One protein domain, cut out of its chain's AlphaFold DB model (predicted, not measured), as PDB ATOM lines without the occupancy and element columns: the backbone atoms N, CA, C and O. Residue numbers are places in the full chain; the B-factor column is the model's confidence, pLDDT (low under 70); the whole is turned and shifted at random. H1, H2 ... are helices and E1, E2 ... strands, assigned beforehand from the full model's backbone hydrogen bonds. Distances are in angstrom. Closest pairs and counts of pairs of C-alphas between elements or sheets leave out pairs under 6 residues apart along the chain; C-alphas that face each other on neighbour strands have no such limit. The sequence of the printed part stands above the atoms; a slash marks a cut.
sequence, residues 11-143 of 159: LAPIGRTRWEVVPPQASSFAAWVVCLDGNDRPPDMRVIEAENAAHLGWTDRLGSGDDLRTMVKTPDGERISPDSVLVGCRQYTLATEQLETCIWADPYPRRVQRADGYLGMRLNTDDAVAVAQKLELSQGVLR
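This is residues 11 to 143 of the 159 residues of an uncharacterized protein of Stenotrophomonas sp (UniProt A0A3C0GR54). One twisted sheet of seven strands forms a wall between two helices, H1 packed slantwise on one face and H2 running along the strands on the other. The long strands E5, E6 and E7 are its broad middle, while the short strands E1 and E4 are its edges. The printed part has 133 residues, with two named helices and seven named strands that follow each other along the chain as E1 E2 E3 H1 E4 E5 E6 E7 H2; the class is mixed, helices and strands. The sheet's order is E1 - E2 - E3 - E7 - E6 - E5 - E4, all antiparallel. The whole is compact, with a radius of gyration of the C-alphas of 14.7 A and spans of 44 by 36 by 30 A.

E1, residues 11 to 15, and E2, residues 18 to 22, form a hairpin, with N 12 and O 20 3.0 A apart. E3, residues 30 to 35, forms a hairpin with E2, with N 21 and O 31 at 2.8 A. These three are a meander, each strand the antiparallel neighbour of the one before. A second meander is E4, residues 69 to 72, E5, residues 85 to 94, E6, residues 97 to 105, and E7, residues 117 to 124. Across E4 and E5, N 72 and O 89 are 3.0 A apart; across E5 and E6, N 92 and O 99 are 2.8 A apart; across E6 and E7, N 100 and O 121 are 2.8 A apart. E3 of the first meander and E7 of the second are neighbour strands, antiparallel with 176 degrees between their directions, and N 34 and O 118 are 2.8 A apart, within hydrogen-bond range. H1, residues 45 to 55, is on the sheet at a height of 8.9 A, over E7 and E6, and only just not over E5, on which 2 of its C-alphas fall. It runs slantwise to the strands, at 48 degrees to E6 on the local plane; its closest C-alpha to E7 is that of Asn 52, 5.3 A from that of Gly 120. H2, residues 128 to 141, is on the opposite face at a height of 9.5 A, over E7 and only just over E3, on which 3 of its C-alphas fall. It runs along the strands, at 4 degrees to E7 on the local plane, and the closest C-alphas of the two are those of Leu 123 and Ala 130, 6.0 A apart. In H1 and H2 every O i to N i+4 pair is within hydrogen-bond range.

E1 begins at C-alpha 11, (315.605, 376.381, 259.460). E3 is 17.4 A long from first to last C-alpha, H1 15.2 A, E5 28.3 A, E6 27.2 A, E7 24.2 A and H2 19.7 A. H2 ends at C-alpha 141, (322.960, 370.179, 251.578).

The two C-alphas farthest apart, those of Arg 110 and Asp 126, are 44.1 A apart. The printed part has no cut. The links H1 to E4, E4 to E5 and E6 to E7 are long. Mean pLDDT of the printed part is 74.6, and it is under 70 at residues 37 to 43, 59 to 85, 107 to 115 and 140 to 143.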
ATOM      1  N   LEU A  11     315.176 377.160 258.297       85.81
ATOM      2  CA  LEU A  11     315.605 376.381 259.460       85.81
ATOM      3  C   LEU A  11     314.900 376.885 260.709       85.81
ATOM      4  O   LEU A  11     315.214 377.970 261.205       85.81
ATOM      5  N   ALA A  12     313.968 376.094 261.229       87.44
ATOM      6  CA  ALA A  12     313.268 376.421 262.463       87.44
ATOM      7  C   ALA A  12     314.024 375.817 263.659       87.44
ATOM      8  O   ALA A  12     314.243 374.607 263.693       87.44
ATOM      9  N   PRO A  13     314.472 376.610 264.647       85.44
ATOM     10  CA  PRO A  13     315.184 376.069 265.802       85.44
ATOM     11  C   PRO A  13     314.254 375.216 266.675       85.44
ATOM     12  O   PRO A  13     313.214 375.691 267.124       85.44
ATOM     13  N   ILE A  14     314.663 373.976 266.959       84.75
ATOM     14  CA  ILE A  14     313.969 373.054 267.881       84.75
ATOM     15  C   ILE A  14     314.740 372.941 269.207       84.75
ATOM     16  O   ILE A  14     314.176 372.660 270.262       84.75
ATOM     17  N   GLY A  15     316.053 373.178 269.178       80.25
ATOM     18  CA  GLY A  15     316.909 373.165 270.357       80.25
ATOM     19  C   GLY A  15     318.223 373.896 270.114       80.25
ATOM     20  O   GLY A  15     318.409 374.547 269.090       80.25
ATOM     21  N   ARG A  16     319.162 373.771 271.060       77.06
ATOM     22  CA  ARG A  16     320.465 374.459 270.991       77.06
ATOM     23  C   ARG A  16     321.291 374.061 269.762       77.06
ATOM     24  O   ARG A  16     321.992 374.894 269.202       77.06
ATOM     25  N   THR A  17     321.212 372.793 269.381       78.62
ATOM     26  CA  THR A  17     322.029 372.160 268.336       78.62
ATOM     27  C   THR A  17     321.181 371.496 267.252       78.62
ATOM     28  O   THR A  17     321.683 370.666 266.499       78.62
ATOM     29  N   ARG A  18     319.877 371.803 267.199       83.62
ATOM     30  CA  ARG A  18     318.883 371.055 266.416       83.62
ATOM     31  C   ARG A  18     317.910 372.001 265.718       83.62
ATOM     32  O   ARG A  18     317.331 372.869 266.377       83.62
ATOM     33  N   TRP A  19     317.686 371.785 264.426       88.94
ATOM     34  CA  TRP A  19     316.778 372.589 263.606       88.94
ATOM     35  C   TRP A  19     315.903 371.712 262.716       88.94
ATOM     36  O   TRP A  19     316.387 370.746 262.131       88.94
ATOM     37  N   GLU A  20     314.636 372.084 262.581       91.06
ATOM     38  CA  GLU A  20     313.740 371.571 261.550       91.06
ATOM     39  C   GLU A  20     314.123 372.178 260.204       91.06
ATOM     40  O   GLU A  20     314.367 373.383 260.114       91.06
ATOM     41  N   VAL A  21     314.149 371.361 259.157       90.31
ATOM     42  CA  VAL A  21     314.362 371.803 257.780       90.31
ATOM     43  C   VAL A  21     312.995 371.902 257.115       90.31
ATOM     44  O   VAL A  21     312.400 370.896 256.731       90.31
ATOM     45  N   VAL A  22     312.485 373.126 257.007       91.19
ATOM     46  CA  VAL A  22     311.115 373.387 256.561       91.19
ATOM     47  C   VAL A  22     311.110 373.650 255.051       91.19
ATOM     48  O   VAL A  22     311.752 374.613 254.607       91.19
ATOM     49  N   PRO A  23     310.403 372.825 254.255       92.00
ATOM     50  CA  PRO A  23     310.326 372.998 252.811       92.00
ATOM     51  C   PRO A  23     309.486 374.223 252.405       92.00
ATOM     52  O   PRO A  23     308.569 374.614 253.128       92.00
ATOM     53  N   PRO A  24     309.724 374.797 251.207       91.75
ATOM     54  CA  PRO A  24     308.973 375.951 250.694       91.75
ATOM     55  C   PRO A  24     307.500 375.638 250.386       91.75
ATOM     56  O   PRO A  24     306.681 376.547 250.251       91.75
ATOM     57  N   GLN A  25     307.158 374.358 250.236       94.06
ATOM     58  CA  GLN A  25     305.820 373.889 249.894       94.06
ATOM     59  C   GLN A  25     305.435 372.714 250.797       94.06
ATOM     60  O   GLN A  25     306.253 371.831 251.049       94.06
ATOM     61  N   ALA A  26     304.180 372.682 251.247       94.88
ATOM     62  CA  ALA A  26     303.656 371.579 252.046       94.88
ATOM     63  C   ALA A  26     303.675 370.255 251.263       94.88
ATOM     64  O   ALA A  26     303.243 370.199 250.109       94.88
ATOM     65  N   SER A  27     304.153 369.200 251.915       96.12
ATOM     66  CA  SER A  27     304.233 367.831 251.408       96.12
ATOM     67  C   SER A  27     304.372 366.868 252.600       96.12
ATOM     68  O   SER A  27     304.328 367.283 253.759       96.12
ATOM     69  N   SER A  28     304.552 365.580 252.330       95.69
ATOM     70  CA  SER A  28     304.939 364.565 253.317       95.69
ATOM     71  C   SER A  28     306.417 364.625 253.730       95.69
ATOM     72  O   SER A  28     306.846 363.815 254.554       95.69
ATOM     73  N   PHE A  29     307.204 365.539 253.156       94.81
ATOM     74  CA  PHE A  29     308.612 365.715 253.488       94.81
ATOM     75  C   PHE A  29     308.770 366.282 254.902       94.81
ATOM     76  O   PHE A  29     308.225 367.333 255.231       94.81
ATOM     77  N   ALA A  30     309.580 365.611 255.713       94.00
ATOM     78  CA  ALA A  30     310.005 366.078 257.022       94.00
ATOM     79  C   ALA A  30     311.508 365.853 257.162       94.00
ATOM     80  O   ALA A  30     312.015 364.774 256.852       94.00
ATOM     81  N   ALA A  31     312.235 366.854 257.643       91.69
ATOM     82  CA  ALA A  31     313.664 366.722 257.862       91.69
ATOM     83  C   ALA A  31     314.141 367.603 259.003       91.69
ATOM     84  O   ALA A  31     313.518 368.601 259.362       91.69
ATOM     85  N   TRP A  32     315.277 367.225 259.567       90.00
ATOM     86  CA  TRP A  32     315.913 367.971 260.637       90.00
ATOM     87  C   TRP A  32     317.417 367.746 260.614       90.00
ATOM     88  O   TRP A  32     317.905 366.695 260.190       90.00
ATOM     89  N   VAL A  33     318.145 368.751 261.078       86.44
ATOM     90  CA  VAL A  33     319.602 368.763 261.125       86.44
ATOM     91  C   VAL A  33     320.079 368.934 262.558       86.44
ATOM     92  O   VAL A  33     319.521 369.716 263.335       86.44
ATOM     93  N   VAL A  34     321.144 368.209 262.886       84.75
ATOM     94  CA  VAL A  34     321.872 368.317 264.145       84.75
ATOM     95  C   VAL A  34     323.304 368.701 263.863       84.75
ATOM     96  O   VAL A  34     323.990 368.033 263.093       84.75
ATOM     97  N   CYS A  35     323.759 369.750 264.535       78.75
ATOM     98  CA  CYS A  35     325.154 370.167 264.524       78.75
ATOM     99  C   CYS A  35     325.743 369.896 265.900       78.75
ATOM    100  O   CYS A  35     325.203 370.351 266.904       78.75
ATOM    101  N   LEU A  36     326.832 369.146 265.955       76.06
ATOM    102  CA  LEU A  36     327.497 368.803 267.201       76.06
ATOM    103  C   LEU A  36     328.464 369.922 267.591       76.06
ATOM    104  O   LEU A  36     329.084 370.549 266.732       76.06
ATOM    105  N   ASP A  37     328.568 370.198 268.888       66.06
ATOM    106  CA  ASP A  37     329.581 371.121 269.399       66.06
ATOM    107  C   ASP A  37     330.959 370.434 269.325       66.06
ATOM    108  O   ASP A  37     331.058 369.215 269.442       66.06
ATOM    109  N   GLY A  38     332.050 371.188 269.167       57.00
ATOM    110  CA  GLY A  38     333.410 370.644 269.036       57.00
ATOM    111  C   GLY A  38     333.883 369.813 270.240       57.00
ATOM    112  O   GLY A  38     334.866 369.073 270.131       57.00
ATOM    113  N   ASN A  39     333.176 369.915 271.370       59.78
ATOM    114  CA  ASN A  39     333.381 369.112 272.577       59.78
ATOM    115  C   ASN A  39     332.591 367.793 272.587       59.78
ATOM    116  O   ASN A  39     332.932 366.883 273.350       59.78
ATOM    117  N   ASP A  40     331.568 367.664 271.744       62.38
ATOM    118  CA  ASP A  40     330.739 366.472 271.656       62.38
ATOM    119  C   ASP A  40     331.405 365.444 270.738       62.38
ATOM    120  O   ASP A  40     331.868 365.734 269.633       62.38
ATOM    121  N   ARG A  41     331.465 364.189 271.189       60.38
ATOM    122  CA  ARG A  41     331.810 363.092 270.280       60.38
ATOM    123  C   ARG A  41     330.583 362.776 269.427       60.38
ATOM    124  O   ARG A  41     329.506 362.636 270.008       60.38
ATOM    125  N   PRO A  42     330.733 362.581 268.104       61.66
ATOM    126  CA  PRO A  42     329.629 362.097 267.298       61.66
ATOM    127  C   PRO A  42     329.115 360.767 267.867       61.66
ATOM    128  O   PRO A  42     329.926 359.869 268.131       61.66
ATOM    129  N   PRO A  43     327.796 360.645 268.110       69.06
ATOM    130  CA  PRO A  43     327.214 359.382 268.521       69.06
ATOM    131  C   PRO A  43     327.462 358.310 267.451       69.06
ATOM    132  O   PRO A  43     327.671 358.614 266.277       69.06
ATOM    133  N   ASP A  44     327.429 357.035 267.850       74.25
ATOM    134  CA  ASP A  44     327.439 355.931 266.883       74.25
ATOM    135  C   ASP A  44     326.265 356.100 265.901       74.25
ATOM    136  O   ASP A  44     325.169 356.510 266.294       74.25
ATOM    137  N   MET A  45     326.477 355.736 264.634       71.75
ATOM    138  CA  MET A  45     325.452 355.732 263.586       71.75
ATOM    139  C   MET A  45     324.141 355.071 264.045       71.75
ATOM    140  O   MET A  45     323.071 355.561 263.710       71.75
ATOM    141  N   ARG A  46     324.187 354.014 264.866       75.75
ATOM    142  CA  ARG A  46     322.976 353.364 265.408       75.75
ATOM    143  C   ARG A  46     322.143 354.274 266.311       75.75
ATOM    144  O   ARG A  46     320.921 354.163 266.332       75.75
ATOM    145  N   VAL A  47     322.797 355.137 267.083       81.56
ATOM    146  CA  VAL A  47     322.115 356.102 267.955       81.56
ATOM    147  C   VAL A  47     321.483 357.191 267.098       81.56
ATOM    148  O   VAL A  47     320.312 357.497 267.286       81.56
ATOM    149  N   ILE A  48     322.220 357.693 266.105       82.06
ATOM    150  CA  ILE A  48     321.725 358.695 265.153       82.06
ATOM    151  C   ILE A  48     320.491 358.168 264.403       82.06
ATOM    152  O   ILE A  48     319.493 358.870 264.277       82.06
ATOM    153  N   GLU A  49     320.524 356.913 263.957       79.81
ATOM    154  CA  GLU A  49     319.389 356.249 263.309       79.81
ATOM    155  C   GLU A  49     318.154 356.192 264.213       79.81
ATOM    156  O   GLU A  49     317.056 356.532 263.774       79.81
ATOM    157  N   ALA A  50     318.328 355.785 265.472       81.31
ATOM    158  CA  ALA A  50     317.234 355.700 266.433       81.31
ATOM    159  C   ALA A  50     316.661 357.084 266.782       81.31
ATOM    160  O   ALA A  50     315.442 357.240 266.847       81.31
ATOM    161  N   GLU A  51     317.518 358.096 266.961       85.25
ATOM    162  CA  GLU A  51     317.093 359.479 267.203       85.25
ATOM    163  C   GLU A  51     316.317 360.044 266.009       85.25
ATOM    164  O   GLU A  51     315.235 360.602 266.193       85.25
ATOM    165  N   ASN A  52     316.827 359.857 264.789       86.69
ATOM    166  CA  ASN A  52     316.151 360.284 263.567       86.69
ATOM    167  C   ASN A  52     314.790 359.617 263.418       86.69
ATOM    168  O   ASN A  52     313.806 360.290 263.116       86.69
ATOM    169  N   ALA A  53     314.731 358.308 263.647       84.69
ATOM    170  CA  ALA A  53     313.494 357.562 263.543       84.69
ATOM    171  C   ALA A  53     312.463 358.047 264.572       84.69
ATOM    172  O   ALA A  53     311.329 358.352 264.210       84.69
ATOM    173  N   ALA A  54     312.868 358.228 265.831       86.50
ATOM    174  CA  ALA A  54     311.991 358.759 266.868       86.50
ATOM    175  C   ALA A  54     311.493 360.176 266.540       86.50
ATOM    176  O   ALA A  54     310.295 360.445 266.639       86.50
ATOM    177  N   HIS A  55     312.390 361.075 266.125       87.00
ATOM    178  CA  HIS A  55     312.043 362.471 265.858       87.00
ATOM    179  C   HIS A  55     311.115 362.621 264.650       87.00
ATOM    180  O   HIS A  55     310.140 363.365 264.699       87.00
ATOM    181  N   LEU A  56     311.373 361.860 263.587       87.81
ATOM    182  CA  LEU A  56     310.577 361.891 262.363       87.81
ATOM    183  C   LEU A  56     309.323 361.011 262.451       87.81
ATOM    184  O   LEU A  56     308.676 360.772 261.433       87.81
ATOM    185  N   GLY A  57     308.965 360.512 263.642       85.38
ATOM    186  CA  GLY A  57     307.772 359.688 263.858       85.38
ATOM    187  C   GLY A  57     307.801 358.359 263.098       85.38
ATOM    188  O   GLY A  57     306.755 357.853 262.692       85.38
ATOM    189  N   TRP A  58     308.997 357.831 262.855       80.44
ATOM    190  CA  TRP A  58     309.262 356.552 262.217       80.44
ATOM    191  C   TRP A  58     309.435 355.483 263.308       80.44
ATOM    192  O   TRP A  58     310.521 355.249 263.827       80.44
ATOM    193  N   THR A  59     308.331 354.862 263.720       64.19
ATOM    194  CA  THR A  59     308.282 353.850 264.798       64.19
ATOM    195  C   THR A  59     309.147 352.607 264.533       64.19
ATOM    196  O   THR A  59     309.276 352.227 263.372       64.19
ATOM    197  N   ASP A  60     309.638 351.978 265.622       54.00
ATOM    198  CA  ASP A  60     310.381 350.717 265.933       54.00
ATOM    199  C   ASP A  60     310.770 349.674 264.856       54.00
ATOM    200  O   ASP A  60     311.538 348.753 265.136       54.00
ATOM    201  N   ARG A  61     310.327 349.800 263.606       51.25
ATOM    202  CA  ARG A  61     310.644 348.912 262.476       51.25
ATOM    203  C   ARG A  61     312.120 348.896 262.074       51.25
ATOM    204  O   ARG A  61     312.502 348.082 261.242       51.25
ATOM    205  N   LEU A  62     312.974 349.726 262.679       55.94
ATOM    206  CA  LEU A  62     314.426 349.542 262.568       55.94
ATOM    207  C   LEU A  62     314.894 348.215 263.202       55.94
ATOM    208  O   LEU A  62     315.997 347.746 262.899       55.94
ATOM    209  N   GLY A  63     314.064 347.611 264.067       49.81
ATOM    210  CA  GLY A  63     314.342 346.382 264.798       49.81
ATOM    211  C   GLY A  63     313.458 345.200 264.403       49.81
ATOM    212  O   GLY A  63     312.577 344.842 265.168       49.81
ATOM    213  N   SER A  64     313.740 344.552 263.269       47.72
ATOM    214  CA  SER A  64     313.751 343.079 263.135       47.72
ATOM    215  C   SER A  64     313.949 342.668 261.671       47.72
ATOM    216  O   SER A  64     312.995 342.646 260.901       47.72
ATOM    217  N   GLY A  65     315.160 342.261 261.305       45.47
ATOM    218  CA  GLY A  65     315.388 341.474 260.088       45.47
ATOM    219  C   GLY A  65     315.749 342.269 258.836       45.47
ATOM    220  O   GLY A  65     315.721 343.494 258.827       45.47
ATOM    221  N   ASP A  66     316.168 341.523 257.817       46.41
ATOM    222  CA  ASP A  66     316.915 341.898 256.605       46.41
ATOM    223  C   ASP A  66     316.232 342.891 255.636       46.41
ATOM    224  O   ASP A  66     316.616 342.999 254.468       46.41
ATOM    225  N   ASP A  67     315.250 343.660 256.100       50.41
ATOM    226  CA  ASP A  67     314.482 344.578 255.271       50.41
ATOM    227  C   ASP A  67     315.247 345.895 255.043       50.41
ATOM    228  O   ASP A  67     315.277 346.815 255.861       50.41
ATOM    229  N   LEU A  68     315.892 345.937 253.874       54.00
ATOM    230  CA  LEU A  68     316.271 347.121 253.095       54.00
ATOM    231  C   LEU A  68     317.113 348.174 253.831       54.00
ATOM    232  O   LEU A  68     316.700 349.313 254.045       54.00
ATOM    233  N   ARG A  69     318.370 347.814 254.111       57.38
ATOM    234  CA  ARG A  69     319.447 348.775 254.389       57.38
ATOM    235  C   ARG A  69     320.274 348.980 253.130       57.38
ATOM    236  O   ARG A  69     321.075 348.116 252.775       57.38
ATOM    237  N   THR A  70     320.149 350.132 252.482       56.03
ATOM    238  CA  THR A  70     321.135 350.545 251.477       56.03
ATOM    239  C   THR A  70     322.058 351.566 252.117       56.03
ATOM    240  O   THR A  70     321.672 352.694 252.419       56.03
ATOM    241  N   MET A  71     323.298 351.149 252.370       49.91
ATOM    242  CA  MET A  71     324.351 352.067 252.776       49.91
ATOM    243  C   MET A  71     324.919 352.706 251.512       49.91
ATOM    244  O   MET A  71     325.675 352.070 250.778       49.91
ATOM    245  N   VAL A  72     324.559 353.961 251.268       53.59
ATOM    246  CA  VAL A  72     325.200 354.771 250.236       53.59
ATOM    247  C   VAL A  72     326.384 355.448 250.907       53.59
ATOM    248  O   VAL A  72     326.270 356.511 251.519       53.59
ATOM    249  N   LYS A  73     327.538 354.779 250.862       47.72
ATOM    250  CA  LYS A  73     328.799 355.457 251.152       47.72
ATOM    251  C   LYS A  73     329.088 356.393 249.991       47.72
ATOM    252  O   LYS A  73     329.031 355.975 248.835       47.72
ATOM    253  N   THR A  74     329.414 357.636 250.306       50.84
ATOM    254  CA  THR A  74     330.119 358.491 249.361       50.84
ATOM    255  C   THR A  74     331.405 357.783 248.928       50.84
ATOM    256  O   THR A  74     332.061 357.154 249.767       50.84
ATOM    257  N   PRO A  75     331.769 357.831 247.635       44.19
ATOM    258  CA  PRO A  75     333.115 357.475 247.208       44.19
ATOM    259  C   PRO A  75     334.108 358.271 248.057       44.19
ATOM    260  O   PRO A  75     333.857 359.446 248.331       44.19
ATOM    261  N   ASP A  76     335.183 357.629 248.510       43.66
ATOM    262  CA  ASP A  76     336.149 358.214 249.441       43.66
ATOM    263  C   ASP A  76     336.455 359.691 249.122       43.66
ATOM    264  O   ASP A  76     337.064 360.014 248.102       43.66
ATOM    265  N   GLY A  77     336.054 360.594 250.023       48.16
ATOM    266  CA  GLY A  77     336.578 361.958 250.060       48.16
ATOM    267  C   GLY A  77     335.956 362.988 249.118       48.16
ATOM    268  O   GLY A  77     336.652 363.948 248.776       48.16
ATOM    269  N   GLU A  78     334.677 362.881 248.738       47.66
ATOM    270  CA  GLU A  78     333.992 364.048 248.162       47.66
ATOM    271  C   GLU A  78     333.882 365.146 249.238       47.66
ATOM    272  O   GLU A  78     333.089 365.080 250.180       47.66
ATOM    273  N   ARG A  79     334.791 366.125 249.157       52.62
ATOM    274  CA  ARG A  79     334.830 367.279 250.054       52.62
ATOM    275  C   ARG A  79     333.690 368.212 249.695       52.62
ATOM    276  O   ARG A  79     333.710 368.835 248.639       52.62
ATOM    277  N   ILE A  80     332.729 368.295 250.603       53.91
ATOM    278  CA  ILE A  80     331.554 369.158 250.496       53.91
ATOM    279  C   ILE A  80     331.911 370.570 250.974       53.91
ATOM    280  O   ILE A  80     331.503 371.552 250.367       53.91
ATOM    281  N   SER A  81     332.738 370.684 252.017       53.84
ATOM    282  CA  SER A  81     333.315 371.954 252.460       53.84
ATOM    283  C   SER A  81     334.790 371.774 252.870       53.84
ATOM    284  O   SER A  81     335.263 370.642 253.008       53.84
ATOM    285  N   PRO A  82     335.561 372.861 253.054       57.88
ATOM    286  CA  PRO A  82     336.904 372.786 253.634       57.88
ATOM    287  C   PRO A  82     336.927 372.184 255.048       57.88
ATOM    288  O   PRO A  82     337.943 371.601 255.428       57.88
ATOM    289  N   ASP A  83     335.812 372.308 255.776       60.41
ATOM    290  CA  ASP A  83     335.690 372.004 257.204       60.41
ATOM    291  C   ASP A  83     334.889 370.716 257.483       60.41
ATOM    292  O   ASP A  83     334.872 370.237 258.612       60.41
ATOM    293  N   SER A  84     334.228 370.128 256.476       65.31
ATOM    294  CA  SER A  84     333.381 368.933 256.617       65.31
ATOM    295  C   SER A  84     333.388 368.031 255.373       65.31
ATOM    296  O   SER A  84     333.436 368.480 254.223       65.31
ATOM    297  N   VAL A  85     333.292 366.722 255.604       68.50
ATOM    298  CA  VAL A  85     333.103 365.685 254.582       68.50
ATOM    299  C   VAL A  85     331.871 364.850 254.900       68.50
ATOM    300  O   VAL A  85     331.614 364.542 256.063       68.50
ATOM    301  N   LEU A  86     331.121 364.442 253.874       73.94
ATOM    302  CA  LEU A  86     330.071 363.435 254.036       73.94
ATOM    303  C   LEU A  86     330.722 362.079 254.294       73.94
ATOM    304  O   LEU A  86     331.405 361.526 253.431       73.94
ATOM    305  N   VAL A  87     330.494 361.554 255.493       73.69
ATOM    306  CA  VAL A  87     330.991 360.251 255.952       73.69
ATOM    307  C   VAL A  87     330.164 359.118 255.346       73.69
ATOM    308  O   VAL A  87     330.687 358.051 255.021       73.69
ATOM    309  N   GLY A  88     328.860 359.344 255.186       74.69
ATOM    310  CA  GLY A  88     327.968 358.444 254.470       74.69
ATOM    311  C   GLY A  88     326.498 358.694 254.776       74.69
ATOM    312  O   GLY A  88     326.152 359.345 255.764       74.69
ATOM    313  N   CYS A  89     325.645 358.121 253.928       78.25
ATOM    314  CA  CYS A  89     324.203 358.106 254.106       78.25
ATOM    315  C   CYS A  89     323.688 356.670 254.241       78.25
ATOM    316  O   CYS A  89     324.215 355.714 253.658       78.25
ATOM    317  N   ARG A  90     322.620 356.510 255.010       81.62
ATOM    318  CA  ARG A  90     321.861 355.270 255.118       81.62
ATOM    319  C   ARG A  90     320.413 355.547 254.805       81.62
ATOM    320  O   ARG A  90     319.820 356.453 255.384       81.62
ATOM    321  N   GLN A  91     319.875 354.742 253.906       83.88
ATOM    322  CA  GLN A  91     318.489 354.813 253.499       83.88
ATOM    323  C   GLN A  91     317.757 353.544 253.931       83.88
ATOM    324  O   GLN A  91     318.262 352.431 253.745       83.88
ATOM    325  N   TYR A  92     316.559 353.747 254.467       81.62
ATOM    326  CA  TYR A  92     315.581 352.729 254.809       81.62
ATOM    327  C   TYR A  92     314.309 353.012 254.017       81.62
ATOM    328  O   TYR A  92     313.824 354.144 253.997       81.62
ATOM    329  N   THR A  93     313.763 351.995 253.363       82.31
ATOM    330  CA  THR A  93     312.529 352.125 252.583       82.31
ATOM    331  C   THR A  93     311.561 351.032 252.994       82.31
ATOM    332  O   THR A  93     311.935 349.868 253.103       82.31
ATOM    333  N   LEU A  94     310.312 351.420 253.226       79.56
ATOM    334  CA  LEU A  94     309.261 350.549 253.715       79.56
ATOM    335  C   LEU A  94     307.955 350.893 253.008       79.56
ATOM    336  O   LEU A  94     307.337 351.914 253.299       79.56
ATOM    337  N   ALA A  95     307.524 350.015 252.101       84.19
ATOM    338  CA  ALA A  95     306.428 350.302 251.179       84.19
ATOM    339  C   ALA A  95     306.668 351.637 250.453       84.19
ATOM    340  O   ALA A  95     307.554 351.703 249.604       84.19
ATOM    341  N   THR A  96     305.920 352.678 250.809       85.88
ATOM    342  CA  THR A  96     306.015 354.017 250.221       85.88
ATOM    343  C   THR A  96     306.607 355.038 251.184       85.88
ATOM    344  O   THR A  96     306.686 356.209 250.857       85.88
ATOM    345  N   GLU A  97     307.060 354.642 252.370       86.94
ATOM    346  CA  GLU A  97     307.800 355.534 253.260       86.94
ATOM    347  C   GLU A  97     309.306 355.354 253.053       86.94
ATOM    348  O   GLU A  97     309.809 354.231 252.935       86.94
ATOM    349  N   GLN A  98     310.053 356.460 253.068       88.25
ATOM    350  CA  GLN A  98     311.517 356.470 253.036       88.25
ATOM    351  C   GLN A  98     312.103 357.298 254.187       88.25
ATOM    352  O   GLN A  98     311.707 358.447 254.372       88.25
ATOM    353  N   LEU A  99     313.067 356.724 254.914       88.00
ATOM    354  CA  LEU A  99     313.889 357.377 255.932       88.00
ATOM    355  C   LEU A  99     315.324 357.420 255.425       88.00
ATOM    356  O   LEU A  99     315.853 356.419 254.942       88.00
ATOM    357  N   GLU A 100     315.984 358.555 255.568       87.31
ATOM    358  CA  GLU A 100     317.383 358.714 255.209       87.31
ATOM    359  C   GLU A 100     318.133 359.446 256.317       87.31
ATOM    360  O   GLU A 100     317.622 360.373 256.939       87.31
ATOM    361  N   THR A 101     319.344 358.982 256.600       85.94
ATOM    362  CA  THR A 101     320.240 359.545 257.607       85.94
ATOM    363  C   THR A 101     321.603 359.757 256.977       85.94
ATOM    364  O   THR A 101     322.223 358.787 256.549       85.94
ATOM    365  N   CYS A 102     322.083 360.995 256.948       81.19
ATOM    366  CA  CYS A 102     323.409 361.352 256.445       81.19
ATOM    367  C   CYS A 102     324.254 361.958 257.566       81.19
ATOM    368  O   CYS A 102     323.723 362.677 258.410       81.19
ATOM    369  N   ILE A 103     325.557 361.663 257.579       80.50
ATOM    370  CA  ILE A 103     326.506 362.160 258.586       80.50
ATOM    371  C   ILE A 103     327.630 362.936 257.912       80.50
ATOM    372  O   ILE A 103     328.265 362.428 256.988       80.50
ATOM    373  N   TRP A 104     327.942 364.108 258.452       78.50
ATOM    374  CA  TRP A 104     329.107 364.902 258.091       78.50
ATOM    375  C   TRP A 104     330.082 364.947 259.260       78.50
ATOM    376  O   TRP A 104     329.665 364.973 260.419       78.50
ATOM    377  N   ALA A 105     331.374 364.930 258.949       73.56
ATOM    378  CA  ALA A 105     332.426 365.045 259.947       73.56
ATOM    379  C   ALA A 105     333.601 365.874 259.436       73.56
ATOM    380  O   ALA A 105     333.837 365.943 258.228       73.56
ATOM    381  N   ASP A 106     334.365 366.456 260.354       70.75
ATOM    382  CA  ASP A 106     335.602 367.168 260.032       70.75
ATOM    383  C   ASP A 106     336.677 366.195 259.482       70.75
ATOM    384  O   ASP A 106     337.082 365.253 260.178       70.75
ATOM    385  N   PRO A 107     337.177 366.386 258.241       58.12
ATOM    386  CA  PRO A 107     338.227 365.541 257.667       58.12
ATOM    387  C   PRO A 107     339.603 365.735 258.319       58.12
ATOM    388  O   PRO A 107     340.506 364.919 258.103       58.12
ATOM    389  N   TYR A 108     339.803 366.810 259.082       59.78
ATOM    390  CA  TYR A 108     341.049 367.118 259.762       59.78
ATOM    391  C   TYR A 108     340.797 367.214 261.269       59.78
ATOM    392  O   TYR A 108     340.278 368.214 261.734       59.78
ATOM    393  N   PRO A 109     341.294 366.286 262.106       54.28
ATOM    394  CA  PRO A 109     341.106 366.344 263.564       54.28
ATOM    395  C   PRO A 109     341.887 367.490 264.252       54.28
ATOM    396  O   PRO A 109     342.229 367.411 265.432       54.28
ATOM    397  N   ARG A 110     342.242 368.544 263.510       52.09
ATOM    398  CA  ARG A 110     343.086 369.666 263.905       52.09
ATOM    399  C   ARG A 110     342.284 370.965 263.938       52.09
ATOM    400  O   ARG A 110     342.671 371.898 263.242       52.09
ATOM    401  N   ARG A 111     341.233 371.065 264.751       47.16
ATOM    402  CA  ARG A 111     340.782 372.336 265.347       47.16
ATOM    403  C   ARG A 111     339.646 372.104 266.336       47.16
ATOM    404  O   ARG A 111     338.916 371.127 266.275       47.16
ATOM    405  N   VAL A 112     339.510 373.070 267.233       47.75
ATOM    406  CA  VAL A 112     338.469 373.252 268.257       47.75
ATOM    407  C   VAL A 112     337.071 373.483 267.626       47.75
ATOM    408  O   VAL A 112     336.123 373.858 268.297       47.75
ATOM    409  N   GLN A 113     336.923 373.261 266.315       45.06
ATOM    410  CA  GLN A 113     335.758 373.609 265.503       45.06
ATOM    411  C   GLN A 113     335.432 372.430 264.588       45.06
ATOM    412  O   GLN A 113     335.821 372.414 263.427       45.06
ATOM    413  N   ARG A 114     334.778 371.411 265.144       55.41
ATOM    414  CA  ARG A 114     334.348 370.244 264.376       55.41
ATOM    415  C   ARG A 114     333.049 370.589 263.663       55.41
ATOM    416  O   ARG A 114     332.059 370.880 264.328       55.41
ATOM    417  N   ALA A 115     333.025 370.539 262.336       55.91
ATOM    418  CA  ALA A 115     331.775 370.577 261.580       55.91
ATOM    419  C   ALA A 115     331.149 369.171 261.521       55.91
ATOM    420  O   ALA A 115     330.873 368.633 260.446       55.91
ATOM    421  N   ASP A 116     330.959 368.575 262.701       73.50
ATOM    422  CA  ASP A 116     330.337 367.267 262.862       73.50
ATOM    423  C   ASP A 116     328.818 367.448 262.984       73.50
ATOM    424  O   ASP A 116     328.324 368.332 263.688       73.50
ATOM    425  N   GLY A 117     328.049 366.609 262.303       81.06
ATOM    426  CA  GLY A 117     326.598 366.709 262.333       81.06
ATOM    427  C   GLY A 117     325.905 365.617 261.544       81.06
ATOM    428  O   GLY A 117     326.536 364.802 260.870       81.06
ATOM    429  N   TYR A 118     324.583 365.596 261.627       83.69
ATOM    430  CA  TYR A 118     323.772 364.664 260.861       83.69
ATOM    431  C   TYR A 118     322.444 365.283 260.424       83.69
ATOM    432  O   TYR A 118     321.924 366.204 261.049       83.69
ATOM    433  N   LEU A 119     321.902 364.757 259.331       86.81
ATOM    434  CA  LEU A 119     320.621 365.130 258.736       86.81
ATOM    435  C   LEU A 119     319.752 363.879 258.721       86.81
ATOM    436  O   LEU A 119     320.153 362.856 258.160       86.81
ATOM    437  N   GLY A 120     318.572 363.976 259.323       89.88
ATOM    438  CA  GLY A 120     317.511 362.990 259.185       89.88
ATOM    439  C   GLY A 120     316.452 363.502 258.219       89.88
ATOM    440  O   GLY A 120     316.033 364.653 258.325       89.88
ATOM    441  N   MET A 121     315.991 362.650 257.308       92.44
ATOM    442  CA  MET A 121     314.908 362.947 256.370       92.44
ATOM    443  C   MET A 121     313.897 361.808 256.345       92.44
ATOM    444  O   MET A 121     314.279 360.640 256.366       92.44
ATOM    445  N   ARG A 122     312.617 362.150 256.241       92.62
ATOM    446  CA  ARG A 122     311.495 361.244 256.011       92.62
ATOM    447  C   ARG A 122     310.631 361.800 254.887       92.62
ATOM    448  O   ARG A 122     310.385 363.001 254.832       92.62
ATOM    449  N   LEU A 123     310.128 360.925 254.027       94.31
ATOM    450  CA  LEU A 123     309.102 361.273 253.049       94.31
ATOM    451  C   LEU A 123     308.225 360.072 252.695       94.31
ATOM    452  O   LEU A 123     308.614 358.925 252.925       94.31
ATOM    453  N   ASN A 124     307.076 360.347 252.080       93.25
ATOM    454  CA  ASN A 124     306.359 359.361 251.284       93.25
ATOM    455  C   ASN A 124     306.846 359.438 249.823       93.25
ATOM    456  O   ASN A 124     306.892 360.516 249.238       93.25
ATOM    457  N   THR A 125     307.230 358.314 249.224       91.12
ATOM    458  CA  THR A 125     307.747 358.227 247.853       91.12
ATOM    459  C   THR A 125     306.668 358.387 246.782       91.12
ATOM    460  O   THR A 125     307.008 358.692 245.642       91.12
ATOM    461  N   ASP A 126     305.389 358.209 247.125       95.38
ATOM    462  CA  ASP A 126     304.267 358.483 246.214       95.38
ATOM    463  C   ASP A 126     303.937 359.983 246.140       95.38
ATOM    464  O   ASP A 126     303.253 360.443 245.224       95.38
ATOM    465  N   ASP A 127     304.435 360.768 247.096       96.81
ATOM    466  CA  ASP A 127     304.317 362.216 247.088       96.81
ATOM    467  C   ASP A 127     305.424 362.826 246.219       96.81
ATOM    468  O   ASP A 127     306.556 363.059 246.653       96.81
ATOM    469  N   ALA A 128     305.077 363.112 244.965       95.62
ATOM    470  CA  ALA A 128     306.000 363.687 243.993       95.62
ATOM    471  C   ALA A 128     306.613 365.027 244.445       95.62
ATOM    472  O   ALA A 128     307.746 365.330 244.065       95.62
ATOM    473  N   VAL A 129     305.901 365.819 245.260       96.81
ATOM    474  CA  VAL A 129     306.429 367.082 245.800       96.81
ATOM    475  C   VAL A 129     307.516 366.783 246.828       96.81
ATOM    476  O   VAL A 129     308.601 367.357 246.748       96.81
ATOM    477  N   ALA A 130     307.272 365.835 247.736       95.00
ATOM    478  CA  ALA A 130     308.258 365.427 248.734       95.00
ATOM    479  C   ALA A 130     309.511 364.798 248.101       95.00
ATOM    480  O   ALA A 130     310.632 365.078 248.530       95.00
ATOM    481  N   VAL A 131     309.349 363.998 247.041       93.38
ATOM    482  CA  VAL A 131     310.478 363.424 246.286       93.38
ATOM    483  C   VAL A 131     311.319 364.518 245.623       93.38
ATOM    484  O   VAL A 131     312.548 364.485 245.712       93.38
ATOM    485  N   ALA A 132     310.684 365.509 244.990       92.62
ATOM    486  CA  ALA A 132     311.391 366.631 244.377       92.62
ATOM    487  C   ALA A 132     312.141 367.476 245.420       92.62
ATOM    488  O   ALA A 132     313.305 367.816 245.215       92.62
ATOM    489  N   GLN A 133     311.507 367.743 246.562       92.69
ATOM    490  CA  GLN A 133     312.109 368.467 247.683       92.69
ATOM    491  C   GLN A 133     313.304 367.725 248.278       92.69
ATOM    492  O   GLN A 133     314.338 368.338 248.534       92.69
ATOM    493  N   LYS A 134     313.212 366.399 248.431       89.56
ATOM    494  CA  LYS A 134     314.351 365.573 248.836       89.56
ATOM    495  C   LYS A 134     315.510 365.720 247.849       89.56
ATOM    496  O   LYS A 134     316.635 365.945 248.273       89.56
ATOM    497  N   LEU A 135     315.251 365.619 246.543       86.25
ATOM    498  CA  LEU A 135     316.294 365.757 245.521       86.25
ATOM    499  C   LEU A 135     316.951 367.144 245.542       86.25
ATOM    500  O   LEU A 135     318.173 367.230 245.442       86.25
ATOM    501  N   GLU A 136     316.166 368.210 245.700       86.12
ATOM    502  CA  GLU A 136     316.673 369.580 245.825       86.12
ATOM    503  C   GLU A 136     317.532 369.749 247.086       86.12
ATOM    504  O   GLU A 136     318.665 370.233 247.003       86.12
ATOM    505  N   LEU A 137     317.036 369.292 248.242       81.00
ATOM    506  CA  LEU A 137     317.768 369.373 249.501       81.00
ATOM    507  C   LEU A 137     319.051 368.545 249.446       81.00
ATOM    508  O   LEU A 137     320.101 369.033 249.850       81.00
ATOM    509  N   SER A 138     319.006 367.333 248.889       75.50
ATOM    510  CA  SER A 138     320.194 366.515 248.649       75.50
ATOM    511  C   SER A 138     321.194 367.245 247.745       75.50
ATOM    512  O   SER A 138     322.382 367.245 248.031       75.50
ATOM    513  N   GLN A 139     320.754 367.925 246.686       70.31
ATOM    514  CA  GLN A 139     321.666 368.683 245.825       70.31
ATOM    515  C   GLN A 139     322.275 369.917 246.505       70.31
ATOM    516  O   GLN A 139     323.408 370.261 246.181       70.31
ATOM    517  N   GLY A 140     321.562 370.580 247.419       64.75
ATOM    518  CA  GLY A 140     322.087 371.723 248.174       64.75
ATOM    519  C   GLY A 140     322.950 371.295 249.362       64.75
ATOM    520  O   GLY A 140     324.148 371.557 249.416       64.75
ATOM    521  N   VAL A 141     322.357 370.551 250.292       62.25
ATOM    522  CA  VAL A 141     322.960 370.179 251.578       62.25
ATOM    523  C   VAL A 141     324.116 369.186 251.419       62.25
ATOM    524  O   VAL A 141     325.091 369.274 252.163       62.25
ATOM    525  N   LEU A 142     324.087 368.296 250.414       55.34
ATOM    526  CA  LEU A 142     325.240 367.432 250.103       55.34
ATOM    527  C   LEU A 142     326.342 368.168 249.322       55.34
ATOM    528  O   LEU A 142     327.355 367.555 249.011       55.34
ATOM    529  N   ARG A 143     326.182 369.457 248.989       54.75
ATOM    530  CA  ARG A 143     327.219 370.261 248.318       54.75
ATOM    531  C   ARG A 143     327.818 371.360 249.190       54.75
ATOM    532  O   ARG A 143     328.935 371.766 248.900       54.75
TER     533      ARG A 143